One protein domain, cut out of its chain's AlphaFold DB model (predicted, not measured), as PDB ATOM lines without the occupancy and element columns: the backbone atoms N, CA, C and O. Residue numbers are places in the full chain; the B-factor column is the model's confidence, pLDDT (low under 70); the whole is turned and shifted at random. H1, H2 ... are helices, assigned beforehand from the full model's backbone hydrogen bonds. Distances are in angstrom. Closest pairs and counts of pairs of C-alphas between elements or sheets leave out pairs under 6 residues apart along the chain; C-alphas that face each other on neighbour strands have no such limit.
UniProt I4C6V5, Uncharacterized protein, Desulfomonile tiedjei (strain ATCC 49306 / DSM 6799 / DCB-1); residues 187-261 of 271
ATOM      1  N   GLY A 187     125.512  68.969 111.849       95.38
ATOM      2  CA  GLY A 187     125.216  70.400 111.773       95.38
ATOM      3  C   GLY A 187     124.012  70.786 112.640       95.38
ATOM      4  O   GLY A 187     124.097  71.712 113.446       95.38
ATOM      5  N   LYS A 188     122.914  70.026 112.549       94.50
ATOM      6  CA  LYS A 188     121.695  70.242 113.344       94.50
ATOM      7  C   LYS A 188     121.941  70.084 114.846       94.50
ATOM      8  O   LYS A 188     121.446  70.888 115.642       94.50
ATOM      9  N   GLU A 189     122.724  69.082 115.243       93.62
ATOM     10  CA  GLU A 189     123.113  68.874 116.642       93.62
ATOM     11  C   GLU A 189     123.853  70.088 117.204       93.62
ATOM     12  O   GLU A 189     123.487  70.579 118.272       93.62
ATOM     13  N   MET A 190     124.829  70.632 116.467       93.62
ATOM     14  CA  MET A 190     125.561  71.830 116.893       93.62
ATOM     15  C   MET A 190     124.613  73.013 117.122       93.62
ATOM     16  O   MET A 190     124.634  73.648 118.177       93.62
ATOM     17  N   LEU A 191     123.718  73.288 116.172       91.56
ATOM     18  CA  LEU A 191     122.848  74.466 116.234       91.56
ATOM     19  C   LEU A 191     121.759  74.379 117.309       91.56
ATOM     20  O   LEU A 191     121.303  75.414 117.801       91.56
ATOM     21  N   THR A 192     121.383  73.169 117.733       87.81
ATOM     22  CA  THR A 192     120.384  72.956 118.795       87.81
ATOM     23  C   THR A 192     120.777  73.675 120.093       87.81
ATOM     24  O   THR A 192     119.924  74.240 120.781       87.81
ATOM     25  N   PHE A 193     122.075  73.747 120.397       81.25
ATOM     26  CA  PHE A 193     122.588  74.411 121.599       81.25
ATOM     27  C   PHE A 193     122.552  75.947 121.530       81.25
ATOM     28  O   PHE A 193     122.686  76.612 122.559       81.25
ATOM     29  N   LEU A 194     122.342  76.531 120.346       86.50
ATOM     30  CA  LEU A 194     122.360  77.983 120.133       86.50
ATOM     31  C   LEU A 194     120.992  78.654 120.236       86.50
ATOM     32  O   LEU A 194     120.938  79.879 120.349       86.50
ATOM     33  N   GLY A 195     119.893  77.892 120.253       71.00
ATOM     34  CA  GLY A 195     118.530  78.440 120.218       71.00
ATOM     35  C   GLY A 195     118.201  79.425 121.350       71.00
ATOM     36  O   GLY A 195     117.342  80.294 121.187       71.00
ATOM     37  N   ASN A 196     118.924  79.339 122.472       76.81
ATOM     38  CA  ASN A 196     118.744  80.203 123.640       76.81
ATOM     39  C   ASN A 196     119.712  81.395 123.700       76.81
ATOM     40  O   ASN A 196     119.527  82.265 124.549       76.81
ATOM     41  N   ASN A 197     120.728  81.464 122.832       81.62
ATOM     42  CA  ASN A 197     121.676  82.575 122.817       81.62
ATOM     43  C   ASN A 197     121.176  83.682 121.868       81.62
ATOM     44  O   ASN A 197     121.171  83.467 120.654       81.62
ATOM     45  N   PRO A 198     120.795  84.878 122.367       80.94
ATOM     46  CA  PRO A 198     120.233  85.940 121.530       80.94
ATOM     47  C   PRO A 198     121.136  86.356 120.366       80.94
ATOM     48  O   PRO A 198     120.626  86.691 119.301       80.94
ATOM     49  N   ARG A 199     122.463  86.285 120.548       82.56
ATOM     50  CA  ARG A 199     123.453  86.675 119.533       82.56
ATOM     51  C   ARG A 199     123.468  85.732 118.330       82.56
ATOM     52  O   ARG A 199     123.674  86.183 117.212       82.56
ATOM     53  N   TYR A 200     123.239  84.437 118.552       84.94
ATOM     54  CA  TYR A 200     123.318  83.411 117.502       84.94
ATOM     55  C   TYR A 200     121.963  82.860 117.085       84.94
ATOM     56  O   TYR A 200     121.899  82.120 116.111       84.94
ATOM     57  N   ARG A 201     120.880  83.218 117.780       83.31
ATOM     58  CA  ARG A 201     119.543  82.674 117.530       83.31
ATOM     59  C   ARG A 201     119.117  82.805 116.068       83.31
ATOM     60  O   ARG A 201     118.708  81.813 115.477       83.31
ATOM     61  N   TYR A 202     119.213  84.002 115.491       80.19
ATOM     62  CA  TYR A 202     118.787  84.238 114.108       80.19
ATOM     63  C   TYR A 202     119.695  83.542 113.085       80.19
ATOM     64  O   TYR A 202     119.170  82.760 112.291       80.19
ATOM     65  N   PRO A 203     121.035  83.715 113.130       83.81
ATOM     66  CA  PRO A 203     121.928  82.959 112.257       83.81
ATOM     67  C   PRO A 203     121.747  81.436 112.373       83.81
ATOM     68  O   PRO A 203     121.715  80.738 111.365       83.81
ATOM     69  N   ALA A 204     121.588  80.896 113.585       87.81
ATOM     70  CA  ALA A 204     121.422  79.458 113.796       87.81
ATOM     71  C   ALA A 204     120.103  78.931 113.216       87.81
ATOM     72  O   ALA A 204     120.073  77.841 112.648       87.81
ATOM     73  N   LEU A 205     119.013  79.697 113.320       85.75
ATOM     74  CA  LEU A 205     117.739  79.326 112.702       85.75
ATOM     75  C   LEU A 205     117.827  79.341 111.175       85.75
ATOM     76  O   LEU A 205     117.310  78.432 110.534       85.75
ATOM     77  N   LEU A 206     118.539  80.316 110.604       85.75
ATOM     78  CA  LEU A 206     118.832  80.351 109.173       85.75
ATOM     79  C   LEU A 206     119.578  79.097 108.716       85.75
ATOM     80  O   LEU A 206     119.135  78.430 107.783       85.75
ATOM     81  N   LEU A 207     120.656  78.734 109.408       88.88
ATOM     82  CA  LEU A 207     121.388  77.509 109.101       88.88
ATOM     83  C   LEU A 207     120.544  76.248 109.296       88.88
ATOM     84  O   LEU A 207     120.680  75.313 108.518       88.88
ATOM     85  N   THR A 208     119.655  76.224 110.291       89.88
ATOM     86  CA  THR A 208     118.764  75.079 110.528       89.88
ATOM     87  C   THR A 208     117.839  74.842 109.338       89.88
ATOM     88  O   THR A 208     117.709  73.702 108.912       89.88
ATOM     89  N   VAL A 209     117.257  75.902 108.763       88.12
ATOM     90  CA  VAL A 209     116.419  75.791 107.554       88.12
ATOM     91  C   VAL A 209     117.229  75.232 106.387       88.12
ATOM     92  O   VAL A 209     116.807  74.268 105.762       88.12
ATOM     93  N   LEU A 210     118.426  75.773 106.137       89.12
ATOM     94  CA  LEU A 210     119.290  75.287 105.056       89.12
ATOM     95  C   LEU A 210     119.702  73.820 105.246       89.12
ATOM     96  O   LEU A 210     119.770  73.065 104.286       89.12
ATOM     97  N   ILE A 211     119.961  73.405 106.487       92.12
ATOM     98  CA  ILE A 211     120.263  72.012 106.830       92.12
ATOM     99  C   ILE A 211     119.052  71.104 106.585       92.12
ATOM    100  O   ILE A 211     119.225  69.986 106.112       92.12
ATOM    101  N   GLU A 212     117.836  71.557 106.899       89.56
ATOM    102  CA  GLU A 212     116.599  70.800 106.648       89.56
ATOM    103  C   GLU A 212     116.265  70.683 105.158       89.56
ATOM    104  O   GLU A 212     115.648  69.704 104.747       89.56
ATOM    105  N   GLU A 213     116.714  71.643 104.353       90.06
ATOM    106  CA  GLU A 213     116.658  71.599 102.890       90.06
ATOM    107  C   GLU A 213     117.825  70.808 102.265       90.06
ATOM    108  O   GLU A 213     117.905  70.722 101.041       90.06
ATOM    109  N   GLU A 214     118.722  70.237 103.083       93.06
ATOM    110  CA  GLU A 214     119.958  69.564 102.649       93.06
ATOM    111  C   GLU A 214     120.814  70.438 101.713       93.06
ATOM    112  O   GLU A 214     121.528  69.968 100.823       93.06
ATOM    113  N   ASP A 215     120.759  71.753 101.920       88.50
ATOM    114  CA  ASP A 215     121.477  72.717 101.115       88.50
ATOM    115  C   ASP A 215     122.895  72.896 101.661       88.50
ATOM    116  O   ASP A 215     123.109  73.479 102.729       88.50
ATOM    117  N   SER A 216     123.884  72.423 100.906       89.31
ATOM    118  CA  SER A 216     125.307  72.598 101.200       89.31
ATOM    119  C   SER A 216     125.927  73.803 100.493       89.31
ATOM    120  O   SER A 216     127.106  74.080 100.700       89.31
ATOM    121  N   THR A 217     125.182  74.558  99.680       86.38
ATOM    122  CA  THR A 217     125.730  75.623  98.827       86.38
ATOM    123  C   THR A 217     126.368  76.761  99.636       86.38
ATOM    124  O   THR A 217     125.976  77.025 100.784       86.38
ATOM    125  N   PRO A 218     127.411  77.423  99.099       83.38
ATOM    126  CA  PRO A 218     127.993  78.585  99.745       83.38
ATOM    127  C   PRO A 218     127.081  79.797  99.564       83.38
ATOM    128  O   PRO A 218     126.508  80.007  98.498       83.38
ATOM    129  N   TYR A 219     127.005  80.627 100.599       80.50
ATOM    130  CA  TYR A 219     126.123  81.787 100.638       80.50
ATOM    131  C   TYR A 219     126.881  83.070 100.933       80.50
ATOM    132  O   TYR A 219     127.757  83.092 101.798       80.50
ATOM    133  N   TRP A 220     126.482  84.149 100.261       77.06
ATOM    134  CA  TRP A 220     126.917  85.509 100.558       77.06
ATOM    135  C   TRP A 220     125.751  86.497 100.464       77.06
ATOM    136  O   TRP A 220     124.815  86.322  99.683       77.06
ATOM    137  N   SER A 221     125.807  87.555 101.270       75.00
ATOM    138  CA  SER A 221     124.856  88.670 101.250       75.00
ATOM    139  C   SER A 221     125.575  89.994 101.481       75.00
ATOM    140  O   SER A 221     126.632  90.019 102.091       75.00
ATOM    141  N   HIS A 222     124.991  91.119 101.074       77.38
ATOM    142  CA  HIS A 222     125.488  92.441 101.484       77.38
ATOM    143  C   HIS A 222     125.241  92.737 102.972       77.38
ATOM    144  O   HIS A 222     125.764  93.713 103.505       77.38
ATOM    145  N   TYR A 223     124.452  91.895 103.638       77.75
ATOM    146  CA  TYR A 223     124.077  92.023 105.039       77.75
ATOM    147  C   TYR A 223     124.745  90.931 105.864       77.75
ATOM    148  O   TYR A 223     124.826  89.785 105.422       77.75
ATOM    149  N   ALA A 224     125.195  91.278 107.067       72.25
ATOM    150  CA  ALA A 224     125.742  90.303 108.001       72.25
ATOM    151  C   ALA A 224     124.684  89.235 108.365       72.25
ATOM    152  O   ALA A 224     123.485  89.508 108.240       72.25
ATOM    153  N   PRO A 225     125.081  88.017 108.791       73.69
ATOM    154  CA  PRO A 225     124.144  86.918 109.062       73.69
ATOM    155  C   PRO A 225     122.980  87.280 109.998       73.69
ATOM    156  O   PRO A 225     121.861  86.814 109.807       73.69
ATOM    157  N   ASP A 226     123.213  88.157 110.973       70.31
ATOM    158  CA  ASP A 226     122.218  88.683 111.915       70.31
ATOM    159  C   ASP A 226     121.216  89.668 111.280       70.31
ATOM    160  O   ASP A 226     120.117  89.865 111.794       70.31
ATOM    161  N   GLN A 227     121.566  90.253 110.137       75.06
ATOM    162  CA  GLN A 227     120.755  91.210 109.382       75.06
ATOM    163  C   GLN A 227     120.064  90.581 108.161       75.06
ATOM    164  O   GLN A 227     119.150  91.180 107.582       75.06
ATOM    165  N   MET A 228     120.468  89.372 107.758       77.44
ATOM    166  CA  MET A 228     119.991  88.733 106.531       77.44
ATOM    167  C   MET A 228     118.469  88.527 106.508       77.44
ATOM    168  O   MET A 228     117.863  88.760 105.469       77.44
ATOM    169  N   GLU A 229     117.815  88.177 107.619       71.38
ATOM    170  CA  GLU A 229     116.347  88.026 107.644       71.38
ATOM    171  C   GLU A 229     115.620  89.333 107.275       71.38
ATOM    172  O   GLU A 229     114.602  89.327 106.583       71.38
ATOM    173  N   GLN A 230     116.130  90.471 107.746       74.31
ATOM    174  CA  GLN A 230     115.451  91.756 107.590       74.31
ATOM    175  C   GLN A 230     115.599  92.301 106.169       74.31
ATOM    176  O   GLN A 230     114.651  92.875 105.620       74.31
ATOM    177  N   PHE A 231     116.778  92.109 105.576       75.19
ATOM    178  CA  PHE A 231     117.161  92.820 104.361       75.19
ATOM    179  C   PHE A 231     117.432  91.923 103.149       75.19
ATOM    180  O   PHE A 231     117.335  92.408 102.024       75.19
ATOM    181  N   SER A 232     117.715  90.629 103.327       67.38
ATOM    182  CA  SER A 232     117.901  89.711 102.196       67.38
ATOM    183  C   SER A 232     116.545  89.233 101.670       67.38
ATOM    184  O   SER A 232     115.829  88.552 102.405       67.38
ATOM    185  N   PRO A 233     116.180  89.489 100.397       71.31
ATOM    186  CA  PRO A 233     114.916  89.018  99.824       71.31
ATOM    187  C   PRO A 233     114.734  87.500  99.920       71.31
ATOM    188  O   PRO A 233     113.613  87.034 100.078       71.31
ATOM    189  N   ARG A 234     115.841  86.747  99.864       67.50
ATOM    190  CA  ARG A 234     115.855  85.282  99.964       67.50
ATOM    191  C   ARG A 234     115.481  84.783 101.358       67.50
ATOM    192  O   ARG A 234     114.843  83.747 101.478       67.50
ATOM    193  N   PHE A 235     115.883  85.515 102.394       70.06
ATOM    194  CA  PHE A 235     115.682  85.112 103.788       70.06
ATOM    195  C   PHE A 235     114.535  85.871 104.469       70.06
ATOM    196  O   PHE A 235     114.139  85.560 105.595       70.06
ATOM    197  N   LYS A 236     113.961  86.856 103.769       71.88
ATOM    198  CA  LYS A 236     112.867  87.685 104.257       71.88
ATOM    199  C   LYS A 236     111.619  86.853 104.501       71.88
ATOM    200  O   LYS A 236     111.000  86.336 103.579       71.88
ATOM    201  N   GLY A 237     111.186  86.820 105.759       67.31
ATOM    202  CA  GLY A 237     109.955  86.137 106.149       67.31
ATOM    203  C   GLY A 237     110.099  84.637 106.380       67.31
ATOM    204  O   GLY A 237     109.074  84.002 106.603       67.31
ATOM    205  N   LEU A 238     111.325  84.098 106.414       65.94
ATOM    206  CA  LEU A 238     111.572  82.717 106.842       65.94
ATOM    207  C   LEU A 238     111.227  82.473 108.320       65.94
ATOM    208  O   LEU A 238     110.939  81.340 108.692       65.94
ATOM    209  N   PHE A 239     111.143  83.520 109.155       61.84
ATOM    210  CA  PHE A 239     110.790  83.375 110.574       61.84
ATOM    211  C   PHE A 239     109.536  84.164 111.000       61.84
ATOM    212  O   PHE A 239     109.604  85.036 111.873       61.84
ATOM    213  N   PRO A 240     108.331  83.849 110.473       54.53
ATOM    214  CA  PRO A 240     107.091  84.500 110.909       54.53
ATOM    215  C   PRO A 240     106.844  84.342 112.418       54.53
ATOM    216  O   PRO A 240     106.335  85.258 113.062       54.53
ATOM    217  N   ALA A 241     107.260  83.204 112.987       47.84
ATOM    218  CA  ALA A 241     107.066  82.844 114.390       47.84
ATOM    219  C   ALA A 241     107.963  83.611 115.384       47.84
ATOM    220  O   ALA A 241     107.687  83.581 116.579       47.84
ATOM    221  N   LEU A 242     109.008  84.313 114.925       46.00
ATOM    222  CA  LEU A 242     109.873  85.128 115.794       46.00
ATOM    223  C   LEU A 242     109.421  86.587 115.892       46.00
ATOM    224  O   LEU A 242     109.836  87.286 116.809       46.00
ATOM    225  N   ARG A 243     108.528  87.047 115.003       50.84
ATOM    226  CA  ARG A 243     107.968  88.412 115.043       50.84
ATOM    227  C   ARG A 243     107.106  88.677 116.280       50.84
ATOM    228  O   ARG A 243     106.838  89.830 116.601       50.84
ATOM    229  N   SER A 244     106.659  87.621 116.959       44.38
ATOM    230  CA  SER A 244     105.908  87.689 118.218       44.38
ATOM    231  C   SER A 244     106.805  87.849 119.448       44.38
ATOM    232  O   SER A 244     106.297  88.144 120.529       44.38
ATOM    233  N   ILE A 245     108.123  87.685 119.301       46.22
ATOM    234  CA  ILE A 245     109.097  87.962 120.352       46.22
ATOM    235  C   ILE A 245     109.672  89.341 120.031       46.22
ATOM    236  O   ILE A 245     110.529  89.441 119.151       46.22
ATOM    237  N   PRO A 246     109.196  90.425 120.672       41.81
ATOM    238  CA  PRO A 246     109.789  91.732 120.452       41.81
ATOM    239  C   PRO A 246     111.288  91.621 120.744       41.81
ATOM    240  O   PRO A 246     111.645  90.991 121.751       41.81
ATOM    241  N   PRO A 247     112.173  92.187 119.899       44.97
ATOM    242  CA  PRO A 247     113.573  92.291 120.264       44.97
ATOM    243  C   PRO A 247     113.584  92.989 121.618       44.97
ATOM    244  O   PRO A 247     113.135  94.133 121.733       44.97
ATOM    245  N   LYS A 248     114.004  92.284 122.675       43.72
ATOM    246  CA  LYS A 248     114.332  92.972 123.917       43.72
ATOM    247  C   LYS A 248     115.387  93.973 123.490       43.72
ATOM    248  O   LYS A 248     116.447  93.556 123.029       43.72
ATOM    249  N   LYS A 249     115.064  95.266 123.557       42.09
ATOM    250  CA  LYS A 249     116.093  96.292 123.529       42.09
ATOM    251  C   LYS A 249     117.079  95.862 124.603       42.09
ATOM    252  O   LYS A 249     116.718  95.775 125.775       42.09
ATOM    253  N   ILE A 250     118.253  95.427 124.170       43.22
ATOM    254  CA  ILE A 250     119.381  95.275 125.069       43.22
ATOM    255  C   ILE A 250     119.747  96.723 125.356       43.22
ATOM    256  O   ILE A 250     120.448  97.361 124.575       43.22
ATOM    257  N   ASP A 251     119.115  97.285 126.382       40.19
ATOM    258  CA  ASP A 251     119.509  98.571 126.926       40.19
ATOM    259  C   ASP A 251     120.829  98.297 127.642       40.19
ATOM    260  O   ASP A 251     120.842  97.869 128.795       40.19
ATOM    261  N   TYR A 252     121.932  98.434 126.903       42.03
ATOM    262  CA  TYR A 252     123.258  98.381 127.496       42.03
ATOM    263  C   TYR A 252     123.332  99.456 128.569       42.03
ATOM    264  O   TYR A 252     122.933 100.606 128.341       42.03
ATOM    265  N   SER A 253     123.821  99.084 129.747       48.22
ATOM    266  CA  SER A 253     124.054 100.077 130.785       48.22
ATOM    267  C   SER A 253     125.099 101.089 130.277       48.22
ATOM    268  O   SER A 253     125.975 100.730 129.480       48.22
ATOM    269  N   PRO A 254     125.049 102.361 130.711       58.25
ATOM    270  CA  PRO A 254     126.091 103.331 130.387       58.25
ATOM    271  C   PRO A 254     127.501 102.833 130.735       58.25
ATOM    272  O   PRO A 254     128.451 103.220 130.061       58.25
ATOM    273  N   ASP A 255     127.626 101.957 131.736       61.25
ATOM    274  CA  ASP A 255     128.892 101.348 132.141       61.25
ATOM    275  C   ASP A 255     129.338 100.251 131.155       61.25
ATOM    276  O   ASP A 255     130.510 100.211 130.791       61.25
ATOM    277  N   GLU A 256     128.416  99.446 130.610       45.25
ATOM    278  CA  GLU A 256     128.718  98.435 129.574       45.25
ATOM    279  C   GLU A 256     129.148  99.078 128.242       45.25
ATOM    280  O   GLU A 256     130.015  98.563 127.534       45.25
ATOM    281  N   LEU A 257     128.572 100.239 127.907       50.19
ATOM    282  CA  LEU A 257     128.991 101.044 126.753       50.19
ATOM    283  C   LEU A 257     130.378 101.666 126.961       50.19
ATOM    284  O   LEU A 257     131.130 101.844 126.000       50.19
ATOM    285  N   ARG A 258     130.726 101.984 128.212       54.28
ATOM    286  CA  ARG A 258     132.014 102.574 128.578       54.28
ATOM    287  C   ARG A 258     133.133 101.536 128.559       54.28
ATOM    288  O   ARG A 258     134.182 101.805 127.978       54.28
ATOM    289  N   GLU A 259     132.869 100.332 129.065       53.03
ATOM    290  CA  GLU A 259     133.792  99.191 128.998       53.03
ATOM    291  C   GLU A 259     134.119  98.786 127.550       53.03
ATOM    292  O   GLU A 259     135.265  98.454 127.255       53.03
ATOM    293  N   GLN A 260     133.164  98.896 126.616       49.84
ATOM    294  CA  GLN A 260     133.428  98.680 125.184       49.84
ATOM    295  C   GLN A 260     134.246  99.799 124.529       49.84
ATOM    296  O   GLN A 260     134.960  99.537 123.565       49.84
ATOM    297  N   SER A 261     134.141 101.039 125.017       48.59
ATOM    298  CA  SER A 261     134.898 102.181 124.481       48.59
ATOM    299  C   SER A 261     136.330 102.278 125.019       48.59
ATOM    300  O   SER A 261     137.176 102.915 124.397       48.59
TER     301      SER A 261
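This is residues 187 to 261 of the 271 residues of an uncharacterized protein of Desulfomonile tiedjei (strain ATCC 49306 / DSM 6799 / DCB-1) (UniProt I4C6V5). A short helical hairpin, H1 folded back along the longer H2, makes one side of a small body; a long loop, residues 213 to 227, leads from H2 to the tiny helix H3 on the other side of H2 from H1. From this body a tail, residues 249 to 261, sticks out and ends in H4. The printed part has 75 residues with four named helices, H1 to H4 in that order, and no named strand; it is all helix by class, though only 30 residues are in named elements. The whole is loose, with a radius of gyration of the C-alphas of 14.6 A, and elongated, spanning 44 by 27 by 26 A.

H2, residues 201 to 212, touches H1, residues 187 to 192, with the C-alphas of Ala 204 and Leu 191 closest at 5.7 A. The two form a helical hairpin and run opposite ways at a steep tilt of 38 degrees, only just beyond shallow. H3, residues 228 to 231, is close to H2 but not clearly touching; their closest C-alphas, Glu 229 and Tyr 202, are 7.9 A apart. H4, residues 254 to 261, is apart from H1, H2 and H3. Every O i to N i+4 pair is within hydrogen-bond range in H1, H2 and H4; H3 is too short for such a pair.

H2 is 16.4 A long, from C-alpha 201 at (119.543, 82.674, 117.530). H1, 8.9 A, begins at C-alpha 187 (125.216, 70.400, 111.773). H3 measures 5.4 A, and H4, 10.7 A, ends at C-alpha 261 (134.898, 102.181, 124.481).

The C-alphas farthest apart, those of Glu 214 and Asp 255, are 44.3 A apart. The printed part has no cut. The links H2 to H3 and H3 to H4 are long. Residue 232, residue 234 and residues 237 to 261 have pLDDT under 70.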